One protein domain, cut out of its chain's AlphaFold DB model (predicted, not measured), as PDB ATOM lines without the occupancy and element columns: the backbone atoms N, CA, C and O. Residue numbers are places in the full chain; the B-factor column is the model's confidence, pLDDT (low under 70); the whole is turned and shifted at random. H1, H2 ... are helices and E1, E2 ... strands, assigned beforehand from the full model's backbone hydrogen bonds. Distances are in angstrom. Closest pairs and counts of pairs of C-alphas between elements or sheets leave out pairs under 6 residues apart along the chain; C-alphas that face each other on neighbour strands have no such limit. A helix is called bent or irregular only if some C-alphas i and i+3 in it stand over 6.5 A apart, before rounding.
ATOM      1  N   ILE A   4     147.150 179.453 131.504       96.12
ATOM      2  CA  ILE A   4     145.831 180.038 131.727       96.12
ATOM      3  C   ILE A   4     145.943 181.528 132.020       96.12
ATOM      4  O   ILE A   4     146.957 182.015 132.519       96.12
ATOM      5  N   THR A   5     144.871 182.248 131.711       96.56
ATOM      6  CA  THR A   5     144.744 183.675 131.992       96.56
ATOM      7  C   THR A   5     143.995 183.880 133.301       96.56
ATOM      8  O   THR A   5     142.856 183.435 133.441       96.56
ATOM      9  N   VAL A   6     144.621 184.596 134.232       97.44
ATOM     10  CA  VAL A   6     144.004 185.051 135.482       97.44
ATOM     11  C   VAL A   6     143.934 186.572 135.450       97.44
ATOM     12  O   VAL A   6     144.873 187.225 134.995       97.44
ATOM     13  N   THR A   7     142.816 187.140 135.900       97.75
ATOM     14  CA  THR A   7     142.591 188.591 135.869       97.75
ATOM     15  C   THR A   7     142.175 189.133 137.227       97.75
ATOM     16  O   THR A   7     141.602 188.408 138.042       97.75
ATOM     17  N   GLY A   8     142.465 190.410 137.464       97.62
ATOM     18  CA  GLY A   8     142.038 191.118 138.663       97.62
ATOM     19  C   GLY A   8     142.099 192.631 138.500       97.62
ATOM     20  O   GLY A   8     142.880 193.158 137.706       97.62
ATOM     21  N   THR A   9     141.273 193.328 139.271       98.25
ATOM     22  CA  THR A   9     141.185 194.792 139.262       98.25
ATOM     23  C   THR A   9     142.046 195.419 140.359       98.25
ATOM     24  O   THR A   9     141.920 195.111 141.552       98.25
ATOM     25  N   ALA A  10     142.928 196.328 139.957       98.19
ATOM     26  CA  ALA A  10     143.840 197.030 140.854       98.19
ATOM     27  C   ALA A  10     144.070 198.473 140.376       98.19
ATOM     28  O   ALA A  10     143.716 198.785 139.234       98.19
ATOM     29  N   PRO A  11     144.632 199.358 141.218       97.94
ATOM     30  CA  PRO A  11     144.881 200.740 140.838       97.94
ATOM     31  C   PRO A  11     145.746 200.878 139.584       97.94
ATOM     32  O   PRO A  11     146.792 200.245 139.464       97.94
ATOM     33  N   SER A  12     145.337 201.761 138.678       97.50
ATOM     34  CA  SER A  12     145.999 202.006 137.393       97.50
ATOM     35  C   SER A  12     147.436 202.505 137.546       97.50
ATOM     36  O   SER A  12     148.302 202.194 136.727       97.50
ATOM     37  N   TYR A  13     147.727 203.239 138.624       96.44
ATOM     38  CA  TYR A  13     149.058 203.773 138.898       96.44
ATOM     39  C   TYR A  13     150.090 202.688 139.262       96.44
ATOM     40  O   TYR A  13     151.291 202.942 139.191       96.44
ATOM     41  N   TRP A  14     149.658 201.452 139.549       97.31
ATOM     42  CA  TRP A  14     150.553 200.297 139.691       97.31
ATOM     43  C   TRP A  14     151.034 199.733 138.346       97.31
ATOM     44  O   TRP A  14     151.936 198.896 138.324       97.31
ATOM     45  N   ALA A  15     150.498 200.195 137.206       97.12
ATOM     46  CA  ALA A  15     150.877 199.684 135.886       97.12
ATOM     47  C   ALA A  15     152.382 199.818 135.600       97.12
ATOM     48  O   ALA A  15     152.978 198.894 135.050       97.12
ATOM     49  N   CYS A  16     153.014 200.926 136.004       95.62
ATOM     50  CA  CYS A  16     154.458 201.119 135.834       95.62
ATOM     51  C   CYS A  16     155.266 200.045 136.572       95.62
ATOM     52  O   CYS A  16     156.245 199.526 136.034       95.62
ATOM     53  N   TYR A  17     154.814 199.663 137.764       97.50
ATOM     54  CA  TYR A  17     155.470 198.644 138.564       97.50
ATOM     55  C   TYR A  17     155.238 197.242 137.998       97.50
ATOM     56  O   TYR A  17     156.195 196.507 137.774       97.50
ATOM     57  N   PHE A  18     153.991 196.892 137.674       96.88
ATOM     58  CA  PHE A  18     153.658 195.563 137.159       96.88
ATOM     59  C   PHE A  18     154.232 195.280 135.769       96.88
ATOM     60  O   PHE A  18     154.742 194.189 135.538       96.88
ATOM     61  N   ILE A  19     154.158 196.246 134.848       95.69
ATOM     62  CA  ILE A  19     154.506 196.028 133.437       95.69
ATOM     63  C   ILE A  19     155.976 196.350 133.155       95.69
ATOM     64  O   ILE A  19     156.627 195.625 132.404       95.69
ATOM     65  N   ASN A  20     156.518 197.414 133.758       94.31
ATOM     66  CA  ASN A  20     157.890 197.863 133.487       94.31
ATOM     67  C   ASN A  20     158.883 197.496 134.601       94.31
ATOM     68  O   ASN A  20     160.086 197.664 134.407       94.31
ATOM     69  N   GLY A  21     158.407 197.038 135.764       94.62
ATOM     70  CA  GLY A  21     159.249 196.851 136.949       94.62
ATOM     71  C   GLY A  21     159.731 198.168 137.568       94.62
ATOM     72  O   GLY A  21     160.711 198.165 138.311       94.62
ATOM     73  N   ASP A  22     159.090 199.297 137.246       96.56
ATOM     74  CA  ASP A  22     159.485 200.618 137.739       96.56
ATOM     75  C   ASP A  22     158.670 201.013 138.974       96.56
ATOM     76  O   ASP A  22     157.491 201.353 138.882       96.56
ATOM     77  N   ALA A  23     159.326 200.978 140.133       96.00
ATOM     78  CA  ALA A  23     158.751 201.368 141.417       96.00
ATOM     79  C   ALA A  23     159.038 202.833 141.793       96.00
ATOM     80  O   ALA A  23     158.681 203.262 142.885       96.00
ATOM     81  N   SER A  24     159.704 203.614 140.934       94.94
ATOM     82  CA  SER A  24     160.182 204.960 141.293       94.94
ATOM     83  C   SER A  24     159.075 205.966 141.638       94.94
ATOM     84  O   SER A  24     159.348 206.968 142.299       94.94
ATOM     85  N   GLY A  25     157.840 205.703 141.199       94.00
ATOM     86  CA  GLY A  25     156.653 206.506 141.496       94.00
ATOM     87  C   GLY A  25     155.775 205.975 142.632       94.00
ATOM     88  O   GLY A  25     154.720 206.560 142.855       94.00
ATOM     89  N   LEU A  26     156.174 204.888 143.300       96.31
ATOM     90  CA  LEU A  26     155.426 204.268 144.393       96.31
ATOM     91  C   LEU A  26     156.168 204.439 145.717       96.31
ATOM     92  O   LEU A  26     157.401 204.409 145.763       96.31
ATOM     93  N   ASP A  27     155.417 204.580 146.801       96.75
ATOM     94  CA  ASP A  27     155.972 204.461 148.142       96.75
ATOM     95  C   ASP A  27     156.098 202.992 148.596       96.75
ATOM     96  O   ASP A  27     155.666 202.048 147.932       96.75
ATOM     97  N   GLU A  28     156.756 202.779 149.738       97.19
ATOM     98  CA  GLU A  28     157.017 201.434 150.257       97.19
ATOM     99  C   GLU A  28     155.727 200.683 150.635       97.19
ATOM    100  O   GLU A  28     155.670 199.460 150.500       97.19
ATOM    101  N   GLU A  29     154.683 201.388 151.078       96.38
ATOM    102  CA  GLU A  29     153.395 200.771 151.401       96.38
ATOM    103  C   GLU A  29     152.676 200.329 150.121       96.38
ATOM    104  O   GLU A  29     152.161 199.211 150.053       96.38
ATOM    105  N   GLU A  30     152.689 201.165 149.087       96.81
ATOM    106  CA  GLU A  30     152.114 200.869 147.778       96.81
ATOM    107  C   GLU A  30     152.800 199.678 147.111       96.81
ATOM    108  O   GLU A  30     152.111 198.800 146.591       96.81
ATOM    109  N   ILE A  31     154.131 199.591 147.186       97.69
ATOM    110  CA  ILE A  31     154.887 198.433 146.686       97.69
ATOM    111  C   ILE A  31     154.450 197.163 147.425       97.69
ATOM    112  O   ILE A  31     154.105 196.171 146.788       97.69
ATOM    113  N   GLN A  32     154.358 197.197 148.759       97.88
ATOM    114  CA  GLN A  32     153.907 196.039 149.541       97.88
ATOM    115  C   GLN A  32     152.462 195.622 149.221       97.88
ATOM    116  O   GLN A  32     152.120 194.438 149.290       97.88
ATOM    117  N   GLN A  33     151.581 196.577 148.922       98.06
ATOM    118  CA  GLN A  33     150.210 196.290 148.502       98.06
ATOM    119  C   GLN A  33     150.170 195.672 147.098       98.06
ATOM    120  O   GLN A  33     149.429 194.709 146.881       98.06
ATOM    121  N   ALA A  34     150.979 196.192 146.177       97.56
ATOM    122  CA  ALA A  34     151.121 195.685 144.822       97.56
ATOM    123  C   ALA A  34     151.707 194.259 144.812       97.56
ATOM    124  O   ALA A  34     151.171 193.385 144.131       97.56
ATOM    125  N   ASP A  35     152.718 193.984 145.639       97.88
ATOM    126  CA  ASP A  35     153.314 192.652 145.805       97.88
ATOM    127  C   ASP A  35     152.285 191.619 146.280       97.88
ATOM    128  O   ASP A  35     152.136 190.558 145.673       97.88
ATOM    129  N   LYS A  36     151.482 191.956 147.298       98.19
ATOM    130  CA  LYS A  36     150.391 191.083 147.772       98.19
ATOM    131  C   LYS A  36     149.357 190.795 146.685       98.19
ATOM    132  O   LYS A  36     148.779 189.708 146.649       98.19
ATOM    133  N   PHE A  37     149.087 191.772 145.820       98.19
ATOM    134  CA  PHE A  37     148.189 191.581 144.687       98.19
ATOM    135  C   PHE A  37     148.785 190.613 143.655       98.19
ATOM    136  O   PHE A  37     148.068 189.725 143.198       98.19
ATOM    137  N   ILE A  38     150.086 190.717 143.347       97.50
ATOM    138  CA  ILE A  38     150.801 189.760 142.481       97.50
ATOM    139  C   ILE A  38     150.724 188.342 143.062       97.50
ATOM    140  O   ILE A  38     150.399 187.401 142.340       97.50
ATOM    141  N   GLU A  39     150.979 188.185 144.364       97.38
ATOM    142  CA  GLU A  39     150.896 186.885 145.044       97.38
ATOM    143  C   GLU A  39     149.492 186.276 144.948       97.38
ATOM    144  O   GLU A  39     149.347 185.084 144.679       97.38
ATOM    145  N   TRP A  40     148.449 187.090 145.133       97.25
ATOM    146  CA  TRP A  40     147.062 186.647 144.996       97.25
ATOM    147  C   TRP A  40     146.694 186.278 143.554       97.25
ATOM    148  O   TRP A  40     145.970 185.304 143.342       97.25
ATOM    149  N   LEU A  41     147.194 187.032 142.571       96.38
ATOM    150  CA  LEU A  41     146.966 186.769 141.149       96.38
ATOM    151  C   LEU A  41     147.719 185.513 140.669       96.38
ATOM    152  O   LEU A  41     147.340 184.904 139.670       96.38
ATOM    153  N   GLY A  42     148.763 185.112 141.398       96.38
ATOM    154  CA  GLY A  42     149.555 183.904 141.168       96.38
ATOM    155  C   GLY A  42     150.748 184.097 140.230       96.38
ATOM    156  O   GLY A  42     151.603 183.218 140.149       96.38
ATOM    157  N   ALA A  43     150.832 185.237 139.544       96.00
ATOM    158  CA  ALA A  43     151.972 185.641 138.730       96.00
ATOM    159  C   ALA A  43     151.958 187.160 138.501       96.00
ATOM    160  O   ALA A  43     150.925 187.819 138.642       96.00
ATOM    161  N   THR A  44     153.109 187.721 138.125       96.56
ATOM    162  CA  THR A  44     153.217 189.137 137.753       96.56
ATOM    163  C   THR A  44     152.344 189.426 136.526       96.56
ATOM    164  O   THR A  44     152.428 188.681 135.542       96.56
ATOM    165  N   PRO A  45     151.516 190.490 136.544       97.38
ATOM    166  CA  PRO A  45     150.733 190.876 135.378       97.38
ATOM    167  C   PRO A  45     151.610 191.131 134.151       97.38
ATOM    168  O   PRO A  45     152.632 191.803 134.237       97.38
ATOM    169  N   CYS A  46     151.187 190.629 132.993       95.69
ATOM    170  CA  CYS A  46     151.865 190.845 131.714       95.69
ATOM    171  C   CYS A  46     151.131 191.835 130.800       95.69
ATOM    172  O   CYS A  46     151.694 192.282 129.802       95.69
ATOM    173  N   SER A  47     149.878 192.169 131.110       97.12
ATOM    174  CA  SER A  47     149.106 193.189 130.397       97.12
ATOM    175  C   SER A  47     148.081 193.856 131.312       97.12
ATOM    176  O   SER A  47     147.709 193.315 132.359       97.12
ATOM    177  N   CYS A  48     147.624 195.041 130.904       96.31
ATOM    178  CA  CYS A  48     146.546 195.771 131.557       96.31
ATOM    179  C   CYS A  48     145.653 196.484 130.533       96.31
ATOM    180  O   CYS A  48     146.154 196.945 129.509       96.31
ATOM    181  N   GLU A  49     144.366 196.614 130.845       96.56
ATOM    182  CA  GLU A  49     143.370 197.325 130.034       96.56
ATOM    183  C   GLU A  49     142.748 198.479 130.840       96.56
ATOM    184  O   GLU A  49     142.434 198.329 132.024       96.56
ATOM    185  N   ASP A  50     142.571 199.634 130.194       93.31
ATOM    186  CA  ASP A  50     141.904 200.815 130.760       93.31
ATOM    187  C   ASP A  50     140.394 200.761 130.477       93.31
ATOM    188  O   ASP A  50     139.872 201.458 129.605       93.31
ATOM    189  N   ASP A  51     139.696 199.844 131.154       92.00
ATOM    190  CA  ASP A  51     138.273 199.562 130.918       92.00
ATOM    191  C   ASP A  51     137.371 199.728 132.155       92.00
ATOM    192  O   ASP A  51     136.147 199.620 132.048       92.00
ATOM    193  N   VAL A  52     137.951 200.015 133.326       93.06
ATOM    194  CA  VAL A  52     137.242 199.930 134.615       93.06
ATOM    195  C   VAL A  52     136.883 201.302 135.202       93.06
ATOM    196  O   VAL A  52     135.735 201.520 135.599       93.06
ATOM    197  N   GLY A  53     137.839 202.237 135.263       94.38
ATOM    198  CA  GLY A  53     137.656 203.564 135.869       94.38
ATOM    199  C   GLY A  53     137.704 203.568 137.406       94.38
ATOM    200  O   GLY A  53     138.280 202.676 138.029       94.38
ATOM    201  N   PHE A  54     137.121 204.593 138.040       97.06
ATOM    202  CA  PHE A  54     137.199 204.793 139.494       97.06
ATOM    203  C   PHE A  54     136.322 203.813 140.288       97.06
ATOM    204  O   PHE A  54     135.089 203.873 140.227       97.06
ATOM    205  N   LEU A  55     136.942 202.957 141.107       96.75
ATOM    206  CA  LEU A  55     136.255 201.969 141.942       96.75
ATOM    207  C   LEU A  55     136.548 202.157 143.428       96.75
ATOM    208  O   LEU A  55     137.691 202.276 143.855       96.75
ATOM    209  N   ASN A  56     135.502 202.055 144.253       95.38
ATOM    210  CA  ASN A  56     135.661 201.897 145.702       95.38
ATOM    211  C   ASN A  56     135.845 200.428 146.121       95.38
ATOM    212  O   ASN A  56     136.443 200.166 147.161       95.38
ATOM    213  N   TRP A  57     135.324 199.479 145.339       95.19
ATOM    214  CA  TRP A  57     135.403 198.039 145.602       95.19
ATOM    215  C   TRP A  57     136.001 197.329 144.383       95.19
ATOM    216  O   TRP A  57     135.289 197.059 143.423       95.19
ATOM    217  N   HIS A  58     137.303 197.052 144.442       96.31
ATOM    218  CA  HIS A  58     138.088 196.321 143.441       96.31
ATOM    219  C   HIS A  58     138.865 195.182 144.128       96.31
ATOM    220  O   HIS A  58     138.921 195.122 145.363       96.31
ATOM    221  N   ASP A  59     139.462 194.270 143.363       97.75
ATOM    222  CA  ASP A  59     140.102 193.064 143.909       97.75
ATOM    223  C   ASP A  59     141.269 193.401 144.843       97.75
ATOM    224  O   ASP A  59     141.335 192.871 145.955       97.75
ATOM    225  N   ALA A  60     142.122 194.362 144.470       96.88
ATOM    226  CA  ALA A  60     143.224 194.794 145.333       96.88
ATOM    227  C   ALA A  60     142.746 195.289 146.714       96.88
ATOM    228  O   ALA A  60     143.363 194.977 147.730       96.88
ATOM    229  N   ARG A  61     141.576 195.932 146.823       96.88
ATOM    230  CA  ARG A  61     141.026 196.316 148.135       96.88
ATOM    231  C   ARG A  61     140.776 195.110 149.036       96.88
ATOM    232  O   ARG A  61     141.020 195.175 150.239       96.88
ATOM    233  N   ARG A  62     140.265 194.012 148.476       94.81
ATOM    234  CA  ARG A  62     139.994 192.780 149.230       94.81
ATOM    235  C   ARG A  62     141.285 192.076 149.648       94.81
ATOM    236  O   ARG A  62     141.310 191.463 150.712       94.81
ATOM    237  N   VAL A  63     142.311 192.136 148.805       95.00
ATOM    238  CA  VAL A  63     143.573 191.407 148.985       95.00
ATOM    239  C   VAL A  63     144.527 192.148 149.917       95.00
ATOM    240  O   VAL A  63     145.050 191.560 150.861       95.00
ATOM    241  N   CYS A  64     144.747 193.437 149.671       94.94
ATOM    242  CA  CYS A  64     145.784 194.224 150.332       94.94
ATOM    243  C   CYS A  64     145.275 195.510 150.995       94.94
ATOM    244  O   CYS A  64     146.070 196.236 151.582       94.94
ATOM    245  N   GLY A  65     143.960 195.754 151.000       93.88
ATOM    246  CA  GLY A  65     143.351 196.856 151.752       93.88
ATOM    247  C   GLY A  65     143.440 198.222 151.075       93.88
ATOM    248  O   GLY A  65     143.079 199.218 151.700       93.88
ATOM    249  N   THR A  66     143.880 198.275 149.816       95.94
ATOM    250  CA  THR A  66     143.998 199.513 149.039       95.94
ATOM    251  C   THR A  66     142.677 200.285 148.987       95.94
ATOM    252  O   THR A  66     141.589 199.706 148.896       95.94
ATOM    253  N   LEU A  67     142.776 201.611 149.095       96.19
ATOM    254  CA  LEU A  67     141.634 202.522 149.066       96.19
ATOM    255  C   LEU A  67     141.068 202.671 147.647       96.19
ATOM    256  O   LEU A  67     141.619 202.157 146.683       96.19
ATOM    257  N   ALA A  68     139.951 203.392 147.536       97.00
ATOM    258  CA  ALA A  68     139.336 203.686 146.248       97.00
ATOM    259  C   ALA A  68     140.309 204.416 145.307       97.00
ATOM    260  O   ALA A  68     140.931 205.400 145.714       97.00
ATOM    261  N   ALA A  69     140.389 203.962 144.059       97.12
ATOM    262  CA  ALA A  69     141.278 204.508 143.041       97.12
ATOM    263  C   ALA A  69     140.707 204.283 141.634       97.12
ATOM    264  O   ALA A  69     139.809 203.457 141.436       97.12
ATOM    265  N   ASP A  70     141.266 204.982 140.648       98.06
ATOM    266  CA  ASP A  70     141.138 204.584 139.246       98.06
ATOM    267  C   ASP A  70     141.821 203.234 139.052       98.06
ATOM    268  O   ASP A  70     142.975 203.059 139.441       98.06
ATOM    269  N   CYS A  71     141.091 202.268 138.505       97.81
ATOM    270  CA  CYS A  71     141.531 200.888 138.369       97.81
ATOM    271  C   CYS A  71     141.621 200.476 136.903       97.81
ATOM    272  O   CYS A  71     140.861 200.974 136.075       97.81
ATOM    273  N   TYR A  72     142.503 199.515 136.630       98.19
ATOM    274  CA  TYR A  72     142.611 198.780 135.367       98.19
ATOM    275  C   TYR A  72     142.372 197.289 135.602       98.19
ATOM    276  O   TYR A  72     142.517 196.789 136.727       98.19
ATOM    277  N   THR A  73     142.038 196.570 134.532       98.25
ATOM    278  CA  THR A  73     142.022 195.105 134.541       98.25
ATOM    279  C   THR A  73     143.426 194.596 134.243       98.25
ATOM    280  O   THR A  73     143.931 194.780 133.138       98.25
ATOM    281  N   TYR A  74     144.061 193.935 135.209       98.06
ATOM    282  CA  TYR A  74     145.371 193.307 135.045       98.06
ATOM    283  C   TYR A  74     145.226 191.833 134.702       98.06
ATOM    284  O   TYR A  74     144.373 191.145 135.260       98.06
ATOM    285  N   THR A  75     146.079 191.349 133.804       97.94
ATOM    286  CA  THR A  75     146.093 189.960 133.341       97.94
ATOM    287  C   THR A  75     147.455 189.331 133.595       97.94
ATOM    288  O   THR A  75     148.475 189.885 133.184       97.94
ATOM    289  N   ALA A  76     147.469 188.155 134.218       97.44
ATOM    290  CA  ALA A  76     148.649 187.313 134.371       97.44
ATOM    291  C   ALA A  76     148.468 185.961 133.668       97.44
ATOM    292  O   ALA A  76     147.349 185.461 133.509       97.44
ATOM    293  N   LEU A  77     149.591 185.373 133.252       96.50
ATOM    294  CA  LEU A  77     149.659 184.027 132.692       96.50
ATOM    295  C   LEU A  77     150.235 183.084 133.745       96.50
ATOM    296  O   LEU A  77     151.366 183.275 134.186       96.50
ATOM    297  N   VAL A  78     149.457 182.079 134.137       94.69
ATOM    298  CA  VAL A  78     149.831 181.106 135.171       94.69
ATOM    299  C   VAL A  78     149.938 179.719 134.540       94.69
ATOM    300  O   VAL A  78     149.151 179.374 133.656       94.69
ATOM    301  N   GLU A  79     150.930 178.937 134.964       90.88
ATOM    302  CA  GLU A  79     151.091 177.539 134.551       90.88
ATOM    303  C   GLU A  79     150.247 176.613 135.439       90.88
ATOM    304  O   GLU A  79     150.359 176.660 136.665       90.88
ATOM    305  N   GLU A  80     149.436 175.754 134.809       79.00
ATOM    306  CA  GLU A  80     148.793 174.581 135.436       79.00
ATOM    307  C   GLU A  80     149.558 173.273 135.162       79.00
ATOM    308  O   GLU A  80     150.012 173.039 134.003       79.00
TER     309      GLU A  80
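What this domain is: This is residues 4 to 80 of the 80 residues of an uncharacterized protein of Bradyrhizobium retamae (UniProt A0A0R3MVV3). A narrow antiparallel sheet of three strands, only just strongly twisted, makes a wall with E1 and E3 running along the longest axis and a bent edge strand, E2, on the other side of E3. Two helices, H1 and H2, about perpendicular to each other, pack on the sheet, and a third, short helix, H3, stands up over the edge strand E1 and packs on H2. The printed part has 77 residues, with three named helices and three named strands in the order E1, H1, H2, E2, H3, E3; across the sheet the order is E1, E3, E2, and the class is mixed, helices and strands. The whole is compact and rounded, with a radius of gyration of the C-alphas of 11.2 A and spans of 32 by 24 by 20 A.

How they stand to each other: E1, residues 4 to 11, is an edge strand, the antiparallel neighbour of the inner strand E3, residues 69 to 79, at 159 degrees between their directions. N 4 and O 78 are 2.9 A apart and N 74 and O 8 are 2.9 A apart, both within hydrogen-bond range. H1, residues 12 to 20, follows E1 and is on the sheet at a height of 6.2 A over it; it lies over none of the strands, but only just, with 2 of its 9 C-alphas on E3. The closest C-alphas of H1 and E3 are those of Ser 12 and Cys 71, 4.7 A apart. H2, residues 28 to 41, is on the sheet at a height of 9.4 A, over E3 and slantwise to the strands, at 41 degrees to E3 on the local plane. H1 and H2 form two layers with the sheet, helices on one face of it. H1 and H2 are close but not clearly touching, about perpendicular at 75 degrees, with the C-alphas of Trp 14 and Ala 34 closest at 6.9 A. E2, residues 47 to 55, is the other edge strand, antiparallel to E3 at 146 degrees; N 49 and O 73 are 3.0 A apart and N 55 and O 69 are 2.9 A apart, within hydrogen-bond range. E2 bends by 71 degrees at residue 51. E1, H1, H2 and E2 form a split strand-helix-strand unit, two strands that run the same way with E3 between them, and its crossover is right-handed. H3, residues 59 to 64, is on the sheet at a height of 9.1 A, over E1, and stands up from the sheet, its line rising 48 degrees. The closest C-alphas of H3 and E1 are those of Ala 60 and Ala 10, 5.0 A apart. H2 and H3 touch, at a steep tilt of 60 degrees, opposite ways, with the C-alphas of Gln 33 and Cys 64 closest at 5.2 A. H1 and H3 are apart. In H2 and H3 every O i to N i+4 pair is within hydrogen-bond range; in H1 3 of 5 are.

Where its parts are: E1 begins at C-alpha 4, (145.831, 180.038, 131.727), and is 22.6 A long from first to last C-alpha. H1 is 13.2 A long and only just irregular: C-alphas 13 and 16 are 6.8 A apart. H2, the longest helix, begins at C-alpha 28, (157.017, 201.434, 150.257), and is 20.0 A long. E2 is 19.4 A long and H3 8.7 A. E3, the longest strand, is 29.9 A long and ends at C-alpha 79, (151.091, 177.539, 134.551).

The domain as a whole: The two C-alphas farthest apart are those of Gly 25 and Glu 80, 33.4 A, while the first and last printed C-alphas, of Ile 4 and Glu 80, are 7.2 A apart. The printed part has no cut and ends at residue 80, the chain's last residue. No link is long: H1 to H2, with 7 residues between them, is short, and the others are tight. The mean pLDDT of the printed part is 96.2, and no printed residue is under 70.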